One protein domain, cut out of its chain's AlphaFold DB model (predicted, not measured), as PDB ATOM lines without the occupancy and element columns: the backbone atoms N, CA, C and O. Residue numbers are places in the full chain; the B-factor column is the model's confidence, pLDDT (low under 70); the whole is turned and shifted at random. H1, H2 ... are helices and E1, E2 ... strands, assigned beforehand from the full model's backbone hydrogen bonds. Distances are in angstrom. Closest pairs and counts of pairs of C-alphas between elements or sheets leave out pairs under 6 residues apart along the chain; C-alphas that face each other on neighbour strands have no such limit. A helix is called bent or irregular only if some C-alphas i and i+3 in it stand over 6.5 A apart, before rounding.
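AT A GLANCE: This is residues 3 to 169 of the 1116 residues of an uncharacterized protein of viral metagenome (UniProt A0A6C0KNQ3). A twisted sheet of seven strands makes the main wall, with H2 packed over E4, H1 side by side with H2, and H3 folding back beside the E8 end. A small hairpin, E1 and E2, sits beyond the sheet where E2 meets the first residues of H2, and a long loop, residues 14 to 32, reaches 17 to 31 A from the mean of the C-alphas. The printed part has 167 residues, with three named helices and nine named strands in the order E1 E2 H1 E3 H2 E4 E5 E6 E7 E8 E9 H3; the class is mixed, helices and strands, with under half of the residues in named elements. The large sheet is mixed, in the order E5 E4 E3 E6 E7 E9 E8. The whole is compact, with a radius of gyration of the C-alphas of 16.3 A and spans of 47 by 38 by 29 A.

HOW THE PARTS SIT: Start with the sheet: edge strand E5 at residues 97 to 99, then E4 at 78 to 82, E3 at 56 to 60, E6 at 108 to 111, E7 at 125 to 129, E9 at 149 to 154 and edge strand E8 at 139 to 143. It is twisted, its C-alphas lying up to 4.5 A off the best plane. The neighbour pairs E5 and E4, E4 and E3, E3 and E6, and E6 and E7 are each parallel: look, in that order, for N 98 and O 79 at 2.8 A, N 80 and O 57 at 2.8 A, N 110 and O 58 at 2.8 A, and N 127 and O 109 at 2.9 A, within hydrogen-bond range. E9 is antiparallel to E7, with N 152 and O 126 at 2.8 A, and to E8, with N 140 and O 153 at 2.8 A; E8 and E9 form a hairpin. H2, residues 64 to 72, is on the sheet at a height of 8.9 A, along the strands and over E4; E3, H2 and E4 form a strand-helix-strand unit, two parallel strands with a helix between, its crossover right-handed. H1, residues 33 to 47, touches H2 at Ile 42 and Gly 71, C-alphas 6.1 A apart, the same way at a shallow tilt of 31 degrees. H1 only grazes the sheet with residues 41 to 46, and H3, residues 155 to 168, with residues 155 to 161. The hairpin of E1, residues 3 to 6, and E2, residues 9 to 13, has N 4 and O 11 at 3.0 A; the closest C-alphas of E2 and H2, Val 13 and Gly 65, are 4.7 A apart. Each O i to N i+4 pair of H1 is within hydrogen-bond range, against 3 of 5 in H2 and 6 of 10 in H3.

IN THESE COORDINATES: Find C-alpha 3 at (147.543, 100.571, 188.166), where E1 begins. H1 runs 21.5 A from C-alpha 33 at (154.091, 116.853, 190.333), and E9 runs 16.1 A. H2, 13.3 A long, is irregular, with C-alphas 65 and 68 8.5 A apart; H3, 19.2 A long, is irregular too, with C-alphas 156 and 159 7.9 A apart, and ends at C-alpha 168, (143.488, 136.541, 189.474).

THE WHOLE: The two C-alphas farthest apart, those of Asn 28 and Asn 137, are 49.7 A apart. The printed part has no cut; the links E2 to H1, E4 to E5 and E6 to E7 are long. Look for pLDDT under 70 at residues 85 to 91, 102, 114 to 115, 117, 119 and 136; the mean of the printed part is 86.4.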
ATOM      1  N   VAL A   3     148.552 100.080 187.221       87.75
ATOM      2  CA  VAL A   3     147.543 100.571 188.166       87.75
ATOM      3  C   VAL A   3     148.252 101.443 189.191       87.75
ATOM      4  O   VAL A   3     149.196 100.988 189.834       87.75
ATOM      5  N   ILE A   4     147.789 102.679 189.340       90.06
ATOM      6  CA  ILE A   4     148.277 103.621 190.347       90.06
ATOM      7  C   ILE A   4     147.121 104.078 191.235       90.06
ATOM      8  O   ILE A   4     146.007 104.295 190.754       90.06
ATOM      9  N   THR A   5     147.377 104.239 192.532       90.56
ATOM     10  CA  THR A   5     146.406 104.799 193.477       90.56
ATOM     11  C   THR A   5     146.698 106.279 193.695       90.56
ATOM     12  O   THR A   5     147.728 106.627 194.267       90.56
ATOM     13  N   LEU A   6     145.782 107.146 193.266       90.31
ATOM     14  CA  LEU A   6     145.842 108.596 193.461       90.31
ATOM     15  C   LEU A   6     144.570 109.050 194.179       90.31
ATOM     16  O   LEU A   6     143.476 108.615 193.836       90.31
ATOM     17  N   ASN A   7     144.686 109.892 195.200       87.38
ATOM     18  CA  ASN A   7     143.574 110.394 196.010       87.38
ATOM     19  C   ASN A   7     142.647 109.275 196.551       87.38
ATOM     20  O   ASN A   7     141.446 109.473 196.698       87.38
ATOM     21  N   ASN A   8     143.214 108.109 196.897       85.69
ATOM     22  CA  ASN A   8     142.517 106.865 197.286       85.69
ATOM     23  C   ASN A   8     141.674 106.187 196.178       85.69
ATOM     24  O   ASN A   8     140.855 105.323 196.486       85.69
ATOM     25  N   HIS A   9     141.883 106.531 194.907       87.06
ATOM     26  CA  HIS A   9     141.224 105.913 193.757       87.06
ATOM     27  C   HIS A   9     142.244 105.249 192.827       87.06
ATOM     28  O   HIS A   9     143.348 105.754 192.637       87.06
ATOM     29  N   GLU A  10     141.879 104.109 192.241       88.88
ATOM     30  CA  GLU A  10     142.713 103.407 191.261       88.88
ATOM     31  C   GLU A  10     142.516 103.969 189.849       88.88
ATOM     32  O   GLU A  10     141.383 104.109 189.372       88.88
ATOM     33  N   TYR A  11     143.632 104.237 189.174       87.12
ATOM     34  CA  TYR A  11     143.700 104.688 187.788       87.12
ATOM     35  C   TYR A  11     144.563 103.735 186.966       87.12
ATOM     36  O   TYR A  11     145.600 103.261 187.427       87.12
ATOM     37  N   TYR A  12     144.142 103.480 185.726       85.94
ATOM     38  CA  TYR A  12     144.907 102.695 184.759       85.94
ATOM     39  C   TYR A  12     145.649 103.664 183.841       85.94
ATOM     40  O   TYR A  12     145.026 104.341 183.024       85.94
ATOM     41  N   VAL A  13     146.970 103.730 183.980       85.94
ATOM     42  CA  VAL A  13     147.831 104.746 183.346       85.94
ATOM     43  C   VAL A  13     148.942 104.079 182.530       85.94
ATOM     44  O   VAL A  13     149.152 102.863 182.614       85.94
ATOM     45  N   LYS A  14     149.651 104.825 181.682       84.62
ATOM     46  CA  LYS A  14     150.849 104.310 181.001       84.62
ATOM     47  C   LYS A  14     151.987 104.130 182.017       84.62
ATOM     48  O   LYS A  14     152.098 104.942 182.927       84.62
ATOM     49  N   PRO A  15     152.858 103.118 181.850       84.88
ATOM     50  CA  PRO A  15     154.039 102.975 182.695       84.88
ATOM     51  C   PRO A  15     154.873 104.261 182.751       84.88
ATOM     52  O   PRO A  15     155.266 104.778 181.702       84.88
ATOM     53  N   GLY A  16     155.131 104.768 183.957       85.00
ATOM     54  CA  GLY A  16     155.918 105.987 184.174       85.00
ATOM     55  C   GLY A  16     155.181 107.288 183.838       85.00
ATOM     56  O   GLY A  16     155.804 108.344 183.751       85.00
ATOM     57  N   GLU A  17     153.862 107.235 183.643       86.25
ATOM     58  CA  GLU A  17     153.039 108.416 183.372       86.25
ATOM     59  C   GLU A  17     152.948 109.362 184.575       86.25
ATOM     60  O   GLU A  17     152.935 110.585 184.410       86.25
ATOM     61  N   PHE A  18     152.910 108.786 185.774       91.19
ATOM     62  CA  PHE A  18     152.955 109.488 187.045       91.19
ATOM     63  C   PHE A  18     154.205 109.035 187.792       91.19
ATOM     64  O   PHE A  18     154.269 107.927 188.315       91.19
ATOM     65  N   THR A  19     155.218 109.896 187.825       91.25
ATOM     66  CA  THR A  19     156.479 109.630 188.521       91.25
ATOM     67  C   THR A  19     156.547 110.428 189.814       91.25
ATOM     68  O   THR A  19     156.169 111.601 189.858       91.25
ATOM     69  N   VAL A  20     157.015 109.768 190.874       89.88
ATOM     70  CA  VAL A  20     157.325 110.427 192.144       89.88
ATOM     71  C   VAL A  20     158.631 111.193 191.976       89.88
ATOM     72  O   VAL A  20     159.616 110.634 191.488       89.88
ATOM     73  N   THR A  21     158.657 112.451 192.406       86.19
ATOM     74  CA  THR A  21     159.905 113.217 192.475       86.19
ATOM     75  C   THR A  21     160.562 112.996 193.836       86.19
ATOM     76  O   THR A  21     159.950 113.337 194.849       86.19
ATOM     77  N   PRO A  22     161.791 112.454 193.901       80.00
ATOM     78  CA  PRO A  22     162.522 112.375 195.159       80.00
ATOM     79  C   PRO A  22     162.882 113.785 195.642       80.00
ATOM     80  O   PRO A  22     163.375 114.602 194.865       80.00
ATOM     81  N   HIS A  23     162.642 114.066 196.924       77.38
ATOM     82  CA  HIS A  23     163.005 115.329 197.563       77.38
ATOM     83  C   HIS A  23     163.930 115.061 198.749       77.38
ATOM     84  O   HIS A  23     163.591 114.258 199.618       77.38
ATOM     85  N   GLU A  24     165.072 115.749 198.809       73.25
ATOM     86  CA  GLU A  24     166.020 115.603 199.923       73.25
ATOM     87  C   GLU A  24     165.414 116.122 201.239       73.25
ATOM     88  O   GLU A  24     165.549 115.485 202.278       73.25
ATOM     89  N   GLU A  25     164.665 117.230 201.178       70.81
ATOM     90  CA  GLU A  25     164.073 117.876 202.364       70.81
ATOM     91  C   GLU A  25     162.693 117.317 202.783       70.81
ATOM     92  O   GLU A  25     162.292 117.489 203.930       70.81
ATOM     93  N   TYR A  26     161.956 116.645 201.884       77.12
ATOM     94  CA  TYR A  26     160.573 116.172 202.118       77.12
ATOM     95  C   TYR A  26     160.449 114.662 201.897       77.12
ATOM     96  O   TYR A  26     159.472 114.174 201.331       77.12
ATOM     97  N   ASN A  27     161.462 113.914 202.323       74.50
ATOM     98  CA  ASN A  27     161.604 112.479 202.063       74.50
ATOM     99  C   ASN A  27     160.453 111.596 202.595       74.50
ATOM    100  O   ASN A  27     160.321 110.454 202.162       74.50
ATOM    101  N   ASN A  28     159.617 112.116 203.498       80.69
ATOM    102  CA  ASN A  28     158.446 111.424 204.041       80.69
ATOM    103  C   ASN A  28     157.172 111.594 203.185       80.69
ATOM    104  O   ASN A  28     156.182 110.916 203.447       80.69
ATOM    105  N   LEU A  29     157.163 112.506 202.203       88.62
ATOM    106  CA  LEU A  29     156.009 112.770 201.332       88.62
ATOM    107  C   LEU A  29     156.056 111.925 200.051       88.62
ATOM    108  O   LEU A  29     157.124 111.513 199.598       88.62
ATOM    109  N   ILE A  30     154.895 111.706 199.426       92.00
ATOM    110  CA  ILE A  30     154.770 110.969 198.160       92.00
ATOM    111  C   ILE A  30     154.208 111.925 197.109       92.00
ATOM    112  O   ILE A  30     153.001 111.980 196.871       92.00
ATOM    113  N   ILE A  31     155.096 112.709 196.496       93.56
ATOM    114  CA  ILE A  31     154.722 113.831 195.629       93.56
ATOM    115  C   ILE A  31     154.728 113.409 194.160       93.56
ATOM    116  O   ILE A  31     155.778 113.072 193.610       93.56
ATOM    117  N   TYR A  32     153.573 113.532 193.500       94.31
ATOM    118  CA  TYR A  32     153.445 113.429 192.043       94.31
ATOM    119  C   TYR A  32     153.221 114.823 191.426       94.31
ATOM    120  O   TYR A  32     152.083 115.304 191.409       94.31
ATOM    121  N   PRO A  33     154.247 115.491 190.860       92.50
ATOM    122  CA  PRO A  33     154.091 116.853 190.333       92.50
ATOM    123  C   PRO A  33     153.027 116.967 189.237       92.50
ATOM    124  O   PRO A  33     152.283 117.946 189.181       92.50
ATOM    125  N   LYS A  34     152.907 115.932 188.392       91.94
ATOM    126  CA  LYS A  34     151.885 115.875 187.339       91.94
ATOM    127  C   LYS A  34     150.467 115.897 187.917       91.94
ATOM    128  O   LYS A  34     149.612 116.573 187.359       91.94
ATOM    129  N   VAL A  35     150.228 115.234 189.053       93.81
ATOM    130  CA  VAL A  35     148.927 115.272 189.748       93.81
ATOM    131  C   VAL A  35     148.608 116.696 190.185       93.81
ATOM    132  O   VAL A  35     147.544 117.202 189.849       93.81
ATOM    133  N   GLY A  36     149.554 117.378 190.840       93.19
ATOM    134  CA  GLY A  36     149.363 118.768 191.258       93.19
ATOM    135  C   GLY A  36     149.047 119.703 190.083       93.19
ATOM    136  O   GLY A  36     148.120 120.510 190.159       93.19
ATOM    137  N   ALA A  37     149.756 119.546 188.961       92.19
ATOM    138  CA  ALA A  37     149.488 120.309 187.745       92.19
ATOM    139  C   ALA A  37     148.079 120.043 187.185       92.19
ATOM    140  O   ALA A  37     147.365 120.993 186.863       92.19
ATOM    141  N   LEU A  38     147.654 118.778 187.105       92.56
ATOM    142  CA  LEU A  38     146.320 118.407 186.622       92.56
ATOM    143  C   LEU A  38     145.207 118.892 187.560       92.56
ATOM    144  O   LEU A  38     144.187 119.373 187.080       92.56
ATOM    145  N   GLU A  39     145.399 118.851 188.877       93.50
ATOM    146  CA  GLU A  39     144.425 119.374 189.846       93.50
ATOM    147  C   GLU A  39     144.208 120.887 189.711       93.50
ATOM    148  O   GLU A  39     143.089 121.367 189.895       93.50
ATOM    149  N   ARG A  40     145.249 121.655 189.355       93.75
ATOM    150  CA  ARG A  40     145.102 123.086 189.027       93.75
ATOM    151  C   ARG A  40     144.252 123.290 187.772       93.75
ATOM    152  O   ARG A  40     143.436 124.207 187.727       93.75
ATOM    153  N   ILE A  41     144.425 122.429 186.771       93.81
ATOM    154  CA  ILE A  41     143.639 122.461 185.532       93.81
ATOM    155  C   ILE A  41     142.184 122.067 185.777       93.81
ATOM    156  O   ILE A  41     141.292 122.773 185.319       93.81
ATOM    157  N   ILE A  42     141.939 121.007 186.549       94.25
ATOM    158  CA  ILE A  42     140.592 120.601 186.976       94.25
ATOM    159  C   ILE A  42     139.903 121.757 187.711       94.25
ATOM    160  O   ILE A  42     138.756 122.072 187.405       94.25
ATOM    161  N   GLY A  43     140.617 122.438 188.615       94.31
ATOM    162  CA  GLY A  43     140.127 123.641 189.291       94.31
ATOM    163  C   GLY A  43     139.662 124.720 188.316       94.31
ATOM    164  O   GLY A  43     138.519 125.165 188.400       94.31
ATOM    165  N   LEU A  44     140.511 125.084 187.346       95.38
ATOM    166  CA  LEU A  44     140.173 126.102 186.348       95.38
ATOM    167  C   LEU A  44     138.961 125.685 185.510       95.38
ATOM    168  O   LEU A  44     138.045 126.483 185.338       95.38
ATOM    169  N   LEU A  45     138.944 124.446 185.011       95.62
ATOM    170  CA  LEU A  45     137.837 123.906 184.216       95.62
ATOM    171  C   LEU A  45     136.518 123.923 184.995       95.62
ATOM    172  O   LEU A  45     135.473 124.192 184.413       95.62
ATOM    173  N   ASN A  46     136.552 123.658 186.295       94.94
ATOM    174  CA  ASN A  46     135.362 123.687 187.137       94.94
ATOM    175  C   ASN A  46     134.914 125.129 187.443       94.94
ATOM    176  O   ASN A  46     133.724 125.428 187.381       94.94
ATOM    177  N   ASP A  47     135.850 126.042 187.710       94.19
ATOM    178  CA  ASP A  47     135.540 127.432 188.062       94.19
ATOM    179  C   ASP A  47     135.010 128.263 186.880       94.19
ATOM    180  O   ASP A  47     134.175 129.144 187.080       94.19
ATOM    181  N   ILE A  48     135.469 128.021 185.642       94.19
ATOM    182  CA  ILE A  48     135.038 128.827 184.475       94.19
ATOM    183  C   ILE A  48     133.554 128.650 184.129       94.19
ATOM    184  O   ILE A  48     132.987 129.486 183.425       94.19
ATOM    185  N   VAL A  49     132.921 127.588 184.632       93.94
ATOM    186  CA  VAL A  49     131.501 127.285 184.407       93.94
ATOM    187  C   VAL A  49     130.621 127.532 185.635       93.94
ATOM    188  O   VAL A  49     129.444 127.197 185.590       93.94
ATOM    189  N   GLU A  50     131.138 128.155 186.704       89.62
ATOM    190  CA  GLU A  50     130.419 128.392 187.975       89.62
ATOM    191  C   GLU A  50     129.041 129.069 187.789       89.62
ATOM    192  O   GLU A  50     128.121 128.853 188.576       89.62
ATOM    193  N   HIS A  51     128.869 129.862 186.726       88.25
ATOM    194  CA  HIS A  51     127.630 130.584 186.408       88.25
ATOM    195  C   HIS A  51     126.813 129.978 185.262       88.25
ATOM    196  O   HIS A  51     125.783 130.539 184.881       88.25
ATOM    197  N   ILE A  52     127.259 128.862 184.686       90.38
ATOM    198  CA  ILE A  52     126.614 128.254 183.526       90.38
ATOM    199  C   ILE A  52     125.715 127.112 184.000       90.38
ATOM    200  O   ILE A  52     126.214 126.143 184.571       90.38
ATOM    201  N   PRO A  53     124.395 127.179 183.759       87.88
ATOM    202  CA  PRO A  53     123.511 126.068 184.069       87.88
ATOM    203  C   PRO A  53     123.782 124.905 183.108       87.88
ATOM    204  O   PRO A  53     123.886 125.109 181.901       87.88
ATOM    205  N   HIS A  54     123.852 123.687 183.645       91.81
ATOM    206  CA  HIS A  54     124.036 122.449 182.875       91.81
ATOM    207  C   HIS A  54     125.258 122.466 181.928       91.81
ATOM    208  O   HIS A  54     125.117 122.265 180.719       91.81
ATOM    209  N   PRO A  55     126.481 122.726 182.435       94.81
ATOM    210  CA  PRO A  55     127.642 122.834 181.567       94.81
ATOM    211  C   PRO A  55     128.045 121.460 181.019       94.81
ATOM    212  O   PRO A  55     127.949 120.437 181.702       94.81
ATOM    213  N   THR A  56     128.556 121.436 179.786       94.88
ATOM    214  CA  THR A  56     129.106 120.233 179.136       94.88
ATOM    215  C   THR A  56     130.590 120.408 178.809       94.88
ATOM    216  O   THR A  56     131.007 121.462 178.325       94.88
ATOM    217  N   LEU A  57     131.396 119.376 179.078       94.69
ATOM    218  CA  LEU A  57     132.844 119.371 178.834       94.69
ATOM    219  C   LEU A  57     133.184 118.394 177.713       94.69
ATOM    220  O   LEU A  57     132.744 117.250 177.744       94.69
ATOM    221  N   SER A  58     133.994 118.824 176.753       92.56
ATOM    222  CA  SER A  58     134.499 118.005 175.652       92.56
ATOM    223  C   SER A  58     136.022 117.912 175.729       92.56
ATOM    224  O   SER A  58     136.711 118.915 175.562       92.56
ATOM    225  N   ILE A  59     136.565 116.724 175.996       91.00
ATOM    226  CA  ILE A  59     138.008 116.480 176.141       91.00
ATOM    227  C   ILE A  59     138.531 115.746 174.907       91.00
ATOM    228  O   ILE A  59     138.114 114.620 174.641       91.00
ATOM    229  N   HIS A  60     139.465 116.355 174.173       88.00
ATOM    230  CA  HIS A  60     140.010 115.807 172.927       88.00
ATOM    231  C   HIS A  60     141.491 115.446 173.068       88.00
ATOM    232  O   HIS A  60     142.368 116.303 172.959       88.00
ATOM    233  N   GLY A  61     141.779 114.163 173.270       81.12
ATOM    234  CA  GLY A  61     143.135 113.668 173.476       81.12
ATOM    235  C   GLY A  61     143.219 112.632 174.588       81.12
ATOM    236  O   GLY A  61     142.211 112.146 175.102       81.12
ATOM    237  N   TRP A  62     144.448 112.282 174.949       74.12
ATOM    238  CA  TRP A  62     144.729 111.401 176.074       74.12
ATOM    239  C   TRP A  62     144.303 112.039 177.409       74.12
ATOM    240  O   TRP A  62     144.387 113.252 177.578       74.12
ATOM    241  N   THR A  63     143.792 111.225 178.338       72.75
ATOM    242  CA  THR A  63     143.105 111.696 179.560       72.75
ATOM    243  C   THR A  63     143.793 111.316 180.866       72.75
ATOM    244  O   THR A  63     143.158 111.354 181.920       72.75
ATOM    245  N   ASP A  64     145.063 110.914 180.806       82.00
ATOM    246  CA  ASP A  64     145.863 110.521 181.972       82.00
ATOM    247  C   ASP A  64     145.166 109.453 182.836       82.00
ATOM    248  O   ASP A  64     144.951 109.617 184.036       82.00
ATOM    249  N   GLY A  65     144.699 108.378 182.190       80.31
ATOM    250  CA  GLY A  65     143.926 107.315 182.848       80.31
ATOM    251  C   GLY A  65     142.518 107.727 183.299       80.31
ATOM    252  O   GLY A  65     141.891 107.020 184.085       80.31
ATOM    253  N   GLY A  66     142.011 108.864 182.814       84.88
ATOM    254  CA  GLY A  66     140.709 109.421 183.177       84.88
ATOM    255  C   GLY A  66     140.745 110.413 184.344       84.88
ATOM    256  O   GLY A  66     139.681 110.820 184.803       84.88
ATOM    257  N   PHE A  67     141.927 110.830 184.811       89.62
ATOM    258  CA  PHE A  67     142.069 111.700 185.984       89.62
ATOM    259  C   PHE A  67     141.301 113.027 185.846       89.62
ATOM    260  O   PHE A  67     140.478 113.358 186.699       89.62
ATOM    261  N   VAL A  68     141.494 113.748 184.736       90.88
ATOM    262  CA  VAL A  68     140.793 115.016 184.454       90.88
ATOM    263  C   VAL A  68     139.276 114.844 184.278       90.88
ATOM    264  O   VAL A  68     138.536 115.534 184.978       90.88
ATOM    265  N   PRO A  69     138.761 113.944 183.409       90.88
ATOM    266  CA  PRO A  69     137.313 113.793 183.249       90.88
ATOM    267  C   PRO A  69     136.597 113.367 184.535       90.88
ATOM    268  O   PRO A  69     135.486 113.835 184.779       90.88
ATOM    269  N   ILE A  70     137.222 112.524 185.365       90.44
ATOM    270  CA  ILE A  70     136.676 112.142 186.675       90.44
ATOM    271  C   ILE A  70     136.681 113.350 187.622       90.44
ATOM    272  O   ILE A  70     135.680 113.614 188.276       90.44
ATOM    273  N   GLY A  71     137.758 114.142 187.655       90.62
ATOM    274  CA  GLY A  71     137.826 115.354 188.481       90.62
ATOM    275  C   GLY A  71     136.807 116.441 188.106       90.62
ATOM    276  O   GLY A  71     136.398 117.234 188.955       90.62
ATOM    277  N   CYS A  72     136.357 116.474 186.849       93.44
ATOM    278  CA  CYS A  72     135.338 117.416 186.376       93.44
ATOM    279  C   CYS A  72     133.898 116.878 186.478       93.44
ATOM    280  O   CYS A  72     132.947 117.648 186.354       93.44
ATOM    281  N   SER A  73     133.685 115.582 186.724       92.88
ATOM    282  CA  SER A  73     132.352 114.968 186.625       92.88
ATOM    283  C   SER A  73     131.316 115.539 187.597       92.88
ATOM    284  O   SER A  73     130.125 115.431 187.341       92.88
ATOM    285  N   ASN A  74     131.739 116.126 188.717       90.56
ATOM    286  CA  ASN A  74     130.818 116.652 189.728       90.56
ATOM    287  C   ASN A  74     130.220 118.019 189.360       90.56
ATOM    288  O   ASN A  74     129.231 118.426 189.962       90.56
ATOM    289  N   VAL A  75     130.820 118.728 188.400       94.12
ATOM    290  CA  VAL A  75     130.407 120.084 187.997       94.12
ATOM    291  C   VAL A  75     129.639 120.071 186.677       94.12
ATOM    292  O   VAL A  75     128.740 120.881 186.465       94.12
ATOM    293  N   TYR A  76     129.967 119.131 185.793       95.12
ATOM    294  CA  TYR A  76     129.416 119.062 184.448       95.12
ATOM    295  C   TYR A  76     128.242 118.087 184.354       95.12
ATOM    296  O   TYR A  76     128.305 116.968 184.859       95.12
ATOM    297  N   GLU A  77     127.188 118.475 183.634       94.75
ATOM    298  CA  GLU A  77     126.053 117.587 183.358       94.75
ATOM    299  C   GLU A  77     126.516 116.350 182.579       94.75
ATOM    300  O   GLU A  77     126.110 115.228 182.882       94.75
ATOM    301  N   LYS A  78     127.408 116.555 181.601       94.00
ATOM    302  CA  LYS A  78     128.078 115.497 180.840       94.00
ATOM    303  C   LYS A  78     129.520 115.873 180.514       94.00
ATOM    304  O   LYS A  78     129.796 117.002 180.101       94.00
ATOM    305  N   VAL A  79     130.418 114.899 180.639       94.06
ATOM    306  CA  VAL A  79     131.829 114.992 180.243       94.06
ATOM    307  C   VAL A  79     132.077 114.017 179.099       94.06
ATOM    308  O   VAL A  79     132.090 112.804 179.294       94.06
ATOM    309  N   TYR A  80     132.266 114.539 177.894       91.69
ATOM    310  CA  TYR A  80     132.528 113.762 176.692       91.69
ATOM    311  C   TYR A  80     134.030 113.639 176.453       91.69
ATOM    312  O   TYR A  80     134.749 114.637 176.448       91.69
ATOM    313  N   VAL A  81     134.506 112.420 176.223       89.00
ATOM    314  CA  VAL A  81     135.926 112.117 176.040       89.00
ATOM    315  C   VAL A  81     136.165 111.482 174.670       89.00
ATOM    316  O   VAL A  81     135.628 110.411 174.371       89.00
ATOM    317  N   TYR A  82     137.030 112.108 173.865       86.06
ATOM    318  CA  TYR A  82     137.544 111.597 172.583       86.06
ATOM    319  C   TYR A  82     139.000 111.210 172.757       86.06
ATOM    320  O   TYR A  82     139.897 112.021 172.497       86.06
ATOM    321  N   PRO A  83     139.261 109.989 173.230       74.50
ATOM    322  CA  PRO A  83     140.624 109.557 173.418       74.50
ATOM    323  C   PRO A  83     141.267 109.294 172.053       74.50
ATOM    324  O   PRO A  83     140.637 108.763 171.137       74.50
ATOM    325  N   THR A  84     142.543 109.642 171.921       70.75
ATOM    326  CA  THR A  84     143.370 109.298 170.751       70.75
ATOM    327  C   THR A  84     143.883 107.852 170.798       70.75
ATOM    328  O   THR A  84     144.513 107.392 169.850       70.75
ATOM    329  N   GLU A  85     143.607 107.122 171.883       68.75
ATOM    330  CA  GLU A  85     144.038 105.744 172.144       68.75
ATOM    331  C   GLU A  85     142.930 104.939 172.861       68.75
ATOM    332  O   GLU A  85     141.911 105.488 173.282       68.75
ATOM    333  N   GLN A  86     143.108 103.622 173.005       64.69
ATOM    334  CA  GLN A  86     142.130 102.748 173.662       64.69
ATOM    335  C   GLN A  86     142.096 102.991 175.180       64.69
ATOM    336  O   GLN A  86     143.102 102.818 175.868       64.69
ATOM    337  N   VAL A  87     140.929 103.358 175.714       63.97
ATOM    338  CA  VAL A  87     140.745 103.602 177.153       63.97
ATOM    339  C   VAL A  87     140.436 102.293 177.873       63.97
ATOM    340  O   VAL A  87     139.436 101.632 177.588       63.97
ATOM    341  N   VAL A  88     141.271 101.935 178.848       64.56
ATOM    342  CA  VAL A  88     140.956 100.879 179.818       64.56
ATOM    343  C   VAL A  88     140.061 101.489 180.893       64.56
ATOM    344  O   VAL A  88     140.451 102.450 181.552       64.56
ATOM    345  N   ARG A  89     138.836 100.968 181.042       62.72
ATOM    346  CA  ARG A  89     137.870 101.497 182.013       62.72
ATOM    347  C   ARG A  89     138.377 101.276 183.436       62.72
ATOM    348  O   ARG A  89     138.598 100.138 183.839       62.72
ATOM    349  N   THR A  90     138.519 102.362 184.191       64.50
ATOM    350  CA  THR A  90     138.724 102.303 185.639       64.50
ATOM    351  C   THR A  90     137.388 101.964 186.319       64.50
ATOM    352  O   THR A  90     136.317 102.237 185.771       64.50
ATOM    353  N   SER A  91     137.413 101.355 187.505       67.12
ATOM    354  CA  SER A  91     136.193 101.049 188.277       67.12
ATOM    355  C   SER A  91     135.489 102.298 188.826       67.12
ATOM    356  O   SER A  91     134.372 102.199 189.320       67.12
ATOM    357  N   ASN A  92     136.134 103.466 188.727       73.31
ATOM    358  CA  ASN A  92     135.718 104.724 189.344       73.31
ATOM    359  C   ASN A  92     135.141 105.736 188.337       73.31
ATOM    360  O   ASN A  92     135.083 106.919 188.651       73.31
ATOM    361  N   ILE A  93     134.752 105.311 187.128       84.12
ATOM    362  CA  ILE A  93     134.207 106.212 186.095       84.12
ATOM    363  C   ILE A  93     132.743 106.569 186.420       84.12
ATOM    364  O   ILE A  93     131.890 105.677 186.405       84.12
ATOM    365  N   PRO A  94     132.418 107.854 186.658       87.69
ATOM    366  CA  PRO A  94     131.047 108.309 186.885       87.69
ATOM    367  C   PRO A  94     130.166 108.151 185.641       87.69
ATOM    368  O   PRO A  94     130.637 108.251 184.508       87.69
ATOM    369  N   SER A  95     128.858 107.952 185.829       89.56
ATOM    370  CA  SER A  95     127.917 107.665 184.733       89.56
ATOM    371  C   SER A  95     127.736 108.805 183.725       89.56
ATOM    372  O   SER A  95     127.256 108.567 182.621       89.56
ATOM    373  N   ASN A  96     128.086 110.039 184.094       92.19
ATOM    374  CA  ASN A  96     128.038 111.208 183.216       92.19
ATOM    375  C   ASN A  96     129.338 111.438 182.420       92.19
ATOM    376  O   ASN A  96     129.406 112.391 181.644       92.19
ATOM    377  N   VAL A  97     130.347 110.574 182.579       90.50
ATOM    378  CA  VAL A  97     131.557 110.565 181.749       90.50
ATOM    379  C   VAL A  97     131.364 109.582 180.593       90.50
ATOM    380  O   VAL A  97     131.302 108.368 180.792       90.50
ATOM    381  N   VAL A  98     131.270 110.103 179.370       88.81
ATOM    382  CA  VAL A  98     130.945 109.337 178.159       88.81
ATOM    383  C   VAL A  98     132.149 109.302 177.222       88.81
ATOM    384  O   VAL A  98     132.699 110.338 176.856       88.81
ATOM    385  N   PHE A  99     132.556 108.103 176.808       85.81
ATOM    386  CA  PHE A  99     133.682 107.901 175.895       85.81
ATOM    387  C   PHE A  99     133.196 107.659 174.464       85.81
ATOM    388  O   PHE A  99     132.248 106.907 174.258       85.81
ATOM    389  N   HIS A 100     133.918 108.215 173.487       79.31
ATOM    390  CA  HIS A 100     133.726 107.996 172.045       79.31
ATOM    391  C   HIS A 100     132.427 108.569 171.424       79.31
ATOM    392  O   HIS A 100     132.053 108.142 170.333       79.31
ATOM    393  N   GLU A 101     131.770 109.563 172.038       74.69
ATOM    394  CA  GLU A 101     130.549 110.202 171.493       74.69
ATOM    395  C   GLU A 101     130.688 111.722 171.315       74.69
ATOM    396  O   GLU A 101     130.830 112.378 172.341       74.69
ATOM    397  N   PRO A 102     130.644 112.288 170.078       67.44
ATOM    398  CA  PRO A 102     130.833 113.723 169.796       67.44
ATOM    399  C   PRO A 102     129.740 114.633 170.366       67.44
ATOM    400  O   PRO A 102     128.571 114.516 170.012       67.44
ATOM    401  N   CYS A 103     130.134 115.607 171.185       80.12
ATOM    402  CA  CYS A 103     129.316 116.709 171.645       80.12
ATOM    403  C   CYS A 103     129.364 117.787 170.572       80.12
ATOM    404  O   CYS A 103     130.419 118.354 170.296       80.12
ATOM    405  N   LEU A 104     128.220 118.046 169.946       76.38
ATOM    406  CA  LEU A 104     128.126 118.999 168.842       76.38
ATOM    407  C   LEU A 104     128.367 120.449 169.293       76.38
ATOM    408  O   LEU A 104     128.973 121.209 168.547       76.38
ATOM    409  N   ASN A 105     127.921 120.812 170.503       83.81
ATOM    410  CA  ASN A 105     127.986 122.176 171.046       83.81
ATOM    411  C   ASN A 105     128.406 122.160 172.528       83.81
ATOM    412  O   ASN A 105     127.558 122.377 173.398       83.81
ATOM    413  N   PRO A 106     129.675 121.857 172.845       90.19
ATOM    414  CA  PRO A 106     130.122 121.813 174.229       90.19
ATOM    415  C   PRO A 106     130.224 123.214 174.838       90.19
ATOM    416  O   PRO A 106     130.558 124.180 174.154       90.19
ATOM    417  N   THR A 107     130.000 123.330 176.144       93.12
ATOM    418  CA  THR A 107     130.259 124.579 176.880       93.12
ATOM    419  C   THR A 107     131.761 124.852 176.971       93.12
ATOM    420  O   THR A 107     132.206 125.987 176.791       93.12
ATOM    421  N   VAL A 108     132.542 123.801 177.235       94.94
ATOM    422  CA  VAL A 108     133.995 123.862 177.411       94.94
ATOM    423  C   VAL A 108     134.668 122.780 176.578       94.94
ATOM    424  O   VAL A 108     134.228 121.630 176.555       94.94
ATOM    425  N   VAL A 109     135.763 123.139 175.920       93.44
ATOM    426  CA  VAL A 109     136.639 122.235 175.177       93.44
ATOM    427  C   VAL A 109     138.006 122.211 175.858       93.44
ATOM    428  O   VAL A 109     138.634 123.252 176.038       93.44
ATOM    429  N   PHE A 110     138.490 121.028 176.229       92.94
ATOM    430  CA  PHE A 110     139.833 120.832 176.774       92.94
ATOM    431  C   PHE A 110     140.673 119.991 175.812       92.94
ATOM    432  O   PHE A 110     140.279 118.888 175.425       92.94
ATOM    433  N   ILE A 111     141.832 120.516 175.412       90.62
ATOM    434  CA  ILE A 111     142.728 119.877 174.442       90.62
ATOM    435  C   ILE A 111     144.106 119.695 175.086       90.62
ATOM    436  O   ILE A 111     144.940 120.601 175.015       90.62
ATOM    437  N   PRO A 112     144.364 118.539 175.726       83.00
ATOM    438  CA  PRO A 112     145.591 118.326 176.486       83.00
ATOM    439  C   PRO A 112     146.862 118.137 175.638       83.00
ATOM    440  O   PRO A 112     147.965 118.184 176.180       83.00
ATOM    441  N   HIS A 113     146.743 117.910 174.323       75.69
ATOM    442  CA  HIS A 113     147.877 117.575 173.453       75.69
ATOM    443  C   HIS A 113     147.877 118.346 172.135       75.69
ATOM    444  O   HIS A 113     146.848 118.482 171.478       75.69
ATOM    445  N   LYS A 114     149.079 118.757 171.720       69.88
ATOM    446  CA  LYS A 114     149.355 119.556 170.517       69.88
ATOM    447  C   LYS A 114     148.933 118.919 169.185       69.88
ATOM    448  O   LYS A 114     148.637 119.632 168.237       69.88
ATOM    449  N   ASP A 115     148.907 117.588 169.102       67.00
ATOM    450  CA  ASP A 115     148.695 116.867 167.837       67.00
ATOM    451  C   ASP A 115     147.202 116.601 167.538       67.00
ATOM    452  O   ASP A 115     146.857 115.971 166.535       67.00
ATOM    453  N   THR A 116     146.292 117.092 168.389       70.06
ATOM    454  CA  THR A 116     144.850 116.856 168.262       70.06
ATOM    455  C   THR A 116     144.180 117.931 167.400       70.06
ATOM    456  O   THR A 116     144.039 119.079 167.812       70.06
ATOM    457  N   LYS A 117     143.705 117.561 166.202       66.75
ATOM    458  CA  LYS A 117     142.897 118.451 165.348       66.75
ATOM    459  C   LYS A 117     141.430 118.422 165.783       66.75
ATOM    460  O   LYS A 117     140.779 117.386 165.664       66.75
ATOM    461  N   VAL A 118     140.906 119.559 166.240       72.56
ATOM    462  CA  VAL A 118     139.508 119.719 166.680       72.56
ATOM    463  C   VAL A 118     138.868 120.879 165.924       72.56
ATOM    464  O   VAL A 118     139.485 121.930 165.777       72.56
ATOM    465  N   ASN A 119     137.634 120.698 165.448       69.12
ATOM    466  CA  ASN A 119     136.825 121.805 164.944       69.12
ATOM    467  C   ASN A 119     136.163 122.502 166.140       69.12
ATOM    468  O   ASN A 119     135.325 121.901 166.811       69.12
ATOM    469  N   ILE A 120     136.592 123.724 166.442       73.38
ATOM    470  CA  ILE A 120     136.228 124.441 167.667       73.38
ATOM    471  C   ILE A 120     135.178 125.497 167.338       73.38
ATOM    472  O   ILE A 120     135.389 126.343 166.472       73.38
ATOM    473  N   GLN A 121     134.051 125.459 168.050       71.88
ATOM    474  CA  GLN A 121     133.013 126.481 167.935       71.88
ATOM    475  C   GLN A 121     133.457 127.771 168.651       71.88
ATOM    476  O   GLN A 121     133.962 127.689 169.774       71.88
ATOM    477  N   PRO A 122     133.215 128.967 168.083       77.75
ATOM    478  CA  PRO A 122     133.581 130.249 168.699       77.75
ATOM    479  C   PRO A 122     132.724 130.628 169.923       77.75
ATOM    480  O   PRO A 122     132.833 131.733 170.444       77.75
ATOM    481  N   THR A 123     131.848 129.732 170.387       87.12
ATOM    482  CA  THR A 123     130.932 129.933 171.521       87.12
ATOM    483  C   THR A 123     131.349 129.183 172.789       87.12
ATOM    484  O   THR A 123     130.753 129.401 173.845       87.12
ATOM    485  N   SER A 124     132.359 128.313 172.709       91.31
ATOM    486  CA  SER A 124     132.841 127.500 173.831       91.31
ATOM    487  C   SER A 124     134.067 128.134 174.488       91.31
ATOM    488  O   SER A 124     134.891 128.745 173.811       91.31
ATOM    489  N   TYR A 125     134.252 127.932 175.794       94.62
ATOM    490  CA  TYR A 125     135.581 128.111 176.387       94.62
ATOM    491  C   TYR A 125     136.530 127.047 175.847       94.62
ATOM    492  O   TYR A 125     136.131 125.890 175.710       94.62
ATOM    493  N   VAL A 126     137.790 127.402 175.595       94.00
ATOM    494  CA  VAL A 126     138.798 126.434 175.146       94.00
ATOM    495  C   VAL A 126     140.044 126.541 176.000       94.00
ATOM    496  O   VAL A 126     140.659 127.598 176.063       94.00
ATOM    497  N   LEU A 127     140.441 125.445 176.640       94.31
ATOM    498  CA  LEU A 127     141.715 125.340 177.344       94.31
ATOM    499  C   LEU A 127     142.621 124.377 176.577       94.31
ATOM    500  O   LEU A 127     142.305 123.193 176.442       94.31
ATOM    501  N   CYS A 128     143.735 124.879 176.058       91.94
ATOM    502  CA  CYS A 128     144.642 124.096 175.221       91.94
ATOM    503  C   CYS A 128     146.110 124.472 175.440       91.94
ATOM    504  O   CYS A 128     146.430 125.484 176.073       91.94
ATOM    505  N   ASP A 129     147.012 123.615 174.963       87.94
ATOM    506  CA  ASP A 129     148.442 123.913 174.958       87.94
ATOM    507  C   ASP A 129     148.738 125.095 174.019       87.94
ATOM    508  O   ASP A 129     148.120 125.237 172.966       87.94
ATOM    509  N   ARG A 130     149.716 125.929 174.382       86.12
ATOM    510  CA  ARG A 130     150.126 127.135 173.647       86.12
ATOM    511  C   ARG A 130     150.512 126.873 172.193       86.12
ATOM    512  O   ARG A 130     150.500 127.809 171.404       86.12
ATOM    513  N   SER A 131     150.871 125.646 171.827       82.50
ATOM    514  CA  SER A 131     151.140 125.298 170.430       82.50
ATOM    515  C   SER A 131     149.892 125.256 169.538       82.50
ATOM    516  O   SER A 131     150.032 125.183 168.319       82.50
ATOM    517  N   ILE A 132     148.687 125.303 170.112       81.62
ATOM    518  CA  ILE A 132     147.415 125.317 169.388       81.62
ATOM    519  C   ILE A 132     146.939 126.767 169.256       81.62
ATOM    520  O   ILE A 132     146.481 127.365 170.227       81.62
ATOM    521  N   GLU A 133     147.018 127.327 168.047       74.94
ATOM    522  CA  GLU A 133     146.540 128.682 167.754       74.94
ATOM    523  C   GLU A 133     145.112 128.668 167.190       74.94
ATOM    524  O   GLU A 133     144.833 128.031 166.173       74.94
ATOM    525  N   LEU A 134     144.209 129.401 167.848       79.75
ATOM    526  CA  LEU A 134     142.854 129.691 167.366       79.75
ATOM    527  C   LEU A 134     142.768 131.120 166.827       79.75
ATOM    528  O   LEU A 134     143.524 131.996 167.251       79.75
ATOM    529  N   GLU A 135     141.826 131.372 165.914       73.38
ATOM    530  CA  GLU A 135     141.622 132.701 165.331       73.38
ATOM    531  C   GLU A 135     141.313 133.749 166.415       73.38
ATOM    532  O   GLU A 135     140.280 133.709 167.084       73.38
ATOM    533  N   ALA A 136     142.217 134.720 166.574       69.25
ATOM    534  CA  ALA A 136     142.206 135.672 167.686       69.25
ATOM    535  C   ALA A 136     140.983 136.609 167.727       69.25
ATOM    536  O   ALA A 136     140.726 137.235 168.751       69.25
ATOM    537  N   ASN A 137     140.225 136.734 166.635       76.75
ATOM    538  CA  ASN A 137     139.152 137.723 166.543       76.75
ATOM    539  C   ASN A 137     137.932 137.371 167.411       76.75
ATOM    540  O   ASN A 137     137.253 138.286 167.871       76.75
ATOM    541  N   GLU A 138     137.675 136.092 167.690       82.69
ATOM    542  CA  GLU A 138     136.470 135.634 168.407       82.69
ATOM    543  C   GLU A 138     136.691 135.378 169.909       82.69
ATOM    544  O   GLU A 138     135.731 135.168 170.656       82.69
ATOM    545  N   PHE A 139     137.940 135.459 170.381       90.25
ATOM    546  CA  PHE A 139     138.317 135.073 171.739       90.25
ATOM    547  C   PHE A 139     139.153 136.133 172.465       90.25
ATOM    548  O   PHE A 139     139.991 136.812 171.878       90.25
ATOM    549  N   LEU A 140     138.984 136.213 173.785       91.88
ATOM    550  CA  LEU A 140     139.980 136.776 174.691       91.88
ATOM    551  C   LEU A 140     140.977 135.665 175.031       91.88
ATOM    552  O   LEU A 140     140.605 134.629 175.583       91.88
ATOM    553  N   ILE A 141     142.245 135.893 174.695       93.19
ATOM    554  CA  ILE A 141     143.334 134.935 174.893       93.19
ATOM    555  C   ILE A 141     143.977 135.196 176.254       93.19
ATOM    556  O   ILE A 141     144.546 136.264 176.482       93.19
ATOM    557  N   VAL A 142     143.914 134.214 177.152       94.62
ATOM    558  CA  VAL A 142     144.380 134.332 178.536       94.62
ATOM    559  C   VAL A 142     145.446 133.265 178.821       94.62
ATOM    560  O   VAL A 142     145.119 132.125 179.161       94.62
ATOM    561  N   PRO A 143     146.744 133.595 178.687       94.12
ATOM    562  CA  PRO A 143     147.821 132.664 179.013       94.12
ATOM    563  C   PRO A 143     147.887 132.384 180.518       94.12
ATOM    564  O   PRO A 143     147.982 133.315 181.321       94.12
ATOM    565  N   LEU A 144     147.911 131.107 180.905       93.00
ATOM    566  CA  LEU A 144     148.020 130.710 182.305       93.00
ATOM    567  C   LEU A 144     149.487 130.706 182.755       93.00
ATOM    568  O   LEU A 144     150.324 129.953 182.251       93.00
ATOM    569  N   THR A 145     149.808 131.542 183.740       91.69
ATOM    570  CA  THR A 145     151.179 131.676 184.261       91.69
ATOM    571  C   THR A 145     151.743 130.370 184.833       91.69
ATOM    572  O   THR A 145     151.022 129.553 185.414       91.69
ATOM    573  N   LYS A 146     153.070 130.197 184.694       86.88
ATOM    574  CA  LYS A 146     153.838 128.995 185.084       86.88
ATOM    575  C   LYS A 146     153.405 127.698 184.380       86.88
ATOM    576  O   LYS A 146     153.741 126.613 184.837       86.88
ATOM    577  N   THR A 147     152.668 127.796 183.275       88.25
ATOM    578  CA  THR A 147     152.250 126.641 182.474       88.25
ATOM    579  C   THR A 147     152.358 126.946 180.982       88.25
ATOM    580  O   THR A 147     152.532 128.103 180.592       88.25
ATOM    581  N   ASN A 148     152.204 125.916 180.149       89.31
ATOM    582  CA  ASN A 148     152.056 126.070 178.701       89.31
ATOM    583  C   ASN A 148     150.589 126.209 178.262       89.31
ATOM    584  O   ASN A 148     150.323 126.189 177.069       89.31
ATOM    585  N   TRP A 149     149.639 126.371 179.187       92.00
ATOM    586  CA  TRP A 149     148.216 126.435 178.859       92.00
ATOM    587  C   TRP A 149     147.762 127.846 178.480       92.00
ATOM    588  O   TRP A 149     148.206 128.849 179.052       92.00
ATOM    589  N   ILE A 150     146.830 127.914 177.534       93.31
ATOM    590  CA  ILE A 150     146.104 129.122 177.152       93.31
ATOM    591  C   ILE A 150     144.609 128.847 177.286       93.31
ATOM    592  O   ILE A 150     144.106 127.845 176.777       93.31
ATOM    593  N   LEU A 151     143.910 129.751 177.970       95.25
ATOM    594  CA  LEU A 151     142.456 129.784 178.012       95.25
ATOM    595  C   LEU A 151     141.949 130.786 176.971       95.25
ATOM    596  O   LEU A 151     142.242 131.977 177.050       95.25
ATOM    597  N   TYR A 152     141.163 130.307 176.021       94.25
ATOM    598  CA  TYR A 152     140.387 131.115 175.097       94.25
ATOM    599  C   TYR A 152     138.981 131.281 175.669       94.25
ATOM    600  O   TYR A 152     138.221 130.321 175.804       94.25
ATOM    601  N   VAL A 153     138.651 132.515 176.030       94.50
ATOM    602  CA  VAL A 153     137.320 132.904 176.496       94.50
ATOM    603  C   VAL A 153     136.559 133.432 175.283       94.50
ATOM    604  O   VAL A 153     137.094 134.311 174.613       94.50
ATOM    605  N   PRO A 154     135.361 132.939 174.940       93.00
ATOM    606  CA  PRO A 154     134.619 133.465 173.799       93.00
ATOM    607  C   PRO A 154     133.959 134.797 174.166       93.00
ATOM    608  O   PRO A 154     133.623 135.045 175.329       93.00
ATOM    609  N   ARG A 155     133.736 135.660 173.167       89.69
ATOM    610  CA  ARG A 155     133.148 137.003 173.361       89.69
ATOM    611  C   ARG A 155     131.860 137.012 174.184       89.69
ATOM    612  O   ARG A 155     131.645 137.944 174.955       89.69
ATOM    613  N   SER A 156     131.028 135.979 174.048       90.00
ATOM    614  CA  SER A 156     129.759 135.851 174.771       90.00
ATOM    615  C   SER A 156     129.906 135.740 176.290       90.00
ATOM    616  O   SER A 156     128.922 135.977 176.975       90.00
ATOM    617  N   TYR A 157     131.093 135.402 176.808       92.50
ATOM    618  CA  TYR A 157     131.339 135.231 178.244       92.50
ATOM    619  C   TYR A 157     132.308 136.264 178.847       92.50
ATOM    620  O   TYR A 157     132.774 136.092 179.972       92.50
ATOM    621  N   PHE A 158     132.662 137.340 178.134       91.94
ATOM    622  CA  PHE A 158     133.650 138.311 178.635       91.94
ATOM    623  C   PHE A 158     133.232 138.974 179.951       91.94
ATOM    624  O   PHE A 158     134.068 139.167 180.836       91.94
ATOM    625  N   THR A 159     131.953 139.326 180.081       91.31
ATOM    626  CA  THR A 159     131.431 140.023 181.263       91.31
ATOM    627  C   THR A 159     131.477 139.112 182.486       91.31
ATOM    628  O   THR A 159     131.999 139.499 183.532       91.31
ATOM    629  N   GLU A 160     130.988 137.885 182.336       91.94
ATOM    630  CA  GLU A 160     130.927 136.847 183.361       91.94
ATOM    631  C   GLU A 160     132.332 136.395 183.769       91.94
ATOM    632  O   GLU A 160     132.638 136.293 184.962       91.94
ATOM    633  N   PHE A 161     133.215 136.192 182.786       93.75
ATOM    634  CA  PHE A 161     134.612 135.851 183.023       93.75
ATOM    635  C   PHE A 161     135.309 136.961 183.809       93.75
ATOM    636  O   PHE A 161     135.907 136.696 184.850       93.75
ATOM    637  N   ASN A 162     135.191 138.220 183.378       92.19
ATOM    638  CA  ASN A 162     135.822 139.331 184.085       92.19
ATOM    639  C   ASN A 162     135.266 139.488 185.512       92.19
ATOM    640  O   ASN A 162     136.035 139.692 186.448       92.19
ATOM    641  N   ALA A 163     133.953 139.335 185.713       90.81
ATOM    642  CA  ALA A 163     133.350 139.393 187.045       90.81
ATOM    643  C   ALA A 163     133.923 138.323 187.997       90.81
ATOM    644  O   ALA A 163     134.217 138.621 189.157       90.81
ATOM    645  N   SER A 164     134.140 137.110 187.486       90.38
ATOM    646  CA  SER A 164     134.571 135.949 188.275       90.38
ATOM    647  C   SER A 164     136.086 135.876 188.474       90.38
ATOM    648  O   SER A 164     136.558 135.405 189.513       90.38
ATOM    649  N   PHE A 165     136.850 136.346 187.483       93.56
ATOM    650  CA  PHE A 165     138.287 136.106 187.380       93.56
ATOM    651  C   PHE A 165     139.168 137.355 187.469       93.56
ATOM    652  O   PHE A 165     140.388 137.202 187.562       93.56
ATOM    653  N   ARG A 166     138.604 138.574 187.530       93.38
ATOM    654  CA  ARG A 166     139.384 139.823 187.695       93.38
ATOM    655  C   ARG A 166     140.399 139.771 188.842       93.38
ATOM    656  O   ARG A 166     141.473 140.345 188.735       93.38
ATOM    657  N   TYR A 167     140.078 139.038 189.907       92.62
ATOM    658  CA  TYR A 167     140.898 138.885 191.112       92.62
ATOM    659  C   TYR A 167     142.198 138.094 190.900       92.62
ATOM    660  O   TYR A 167     143.090 138.145 191.743       92.62
ATOM    661  N   TYR A 168     142.310 137.350 189.796       93.38
ATOM    662  CA  TYR A 168     143.488 136.541 189.474       93.38
ATOM    663  C   TYR A 168     144.439 137.236 188.496       93.38
ATOM    664  O   TYR A 168     145.457 136.653 188.122       93.38
ATOM    665  N   PHE A 169     144.137 138.461 188.064       93.06
ATOM    666  CA  PHE A 169     145.056 139.260 187.259       93.06
ATOM    667  C   PHE A 169     145.971 140.082 188.167       93.06
ATOM    668  O   PHE A 169     145.505 140.793 189.054       93.06
TER     669      PHE A 169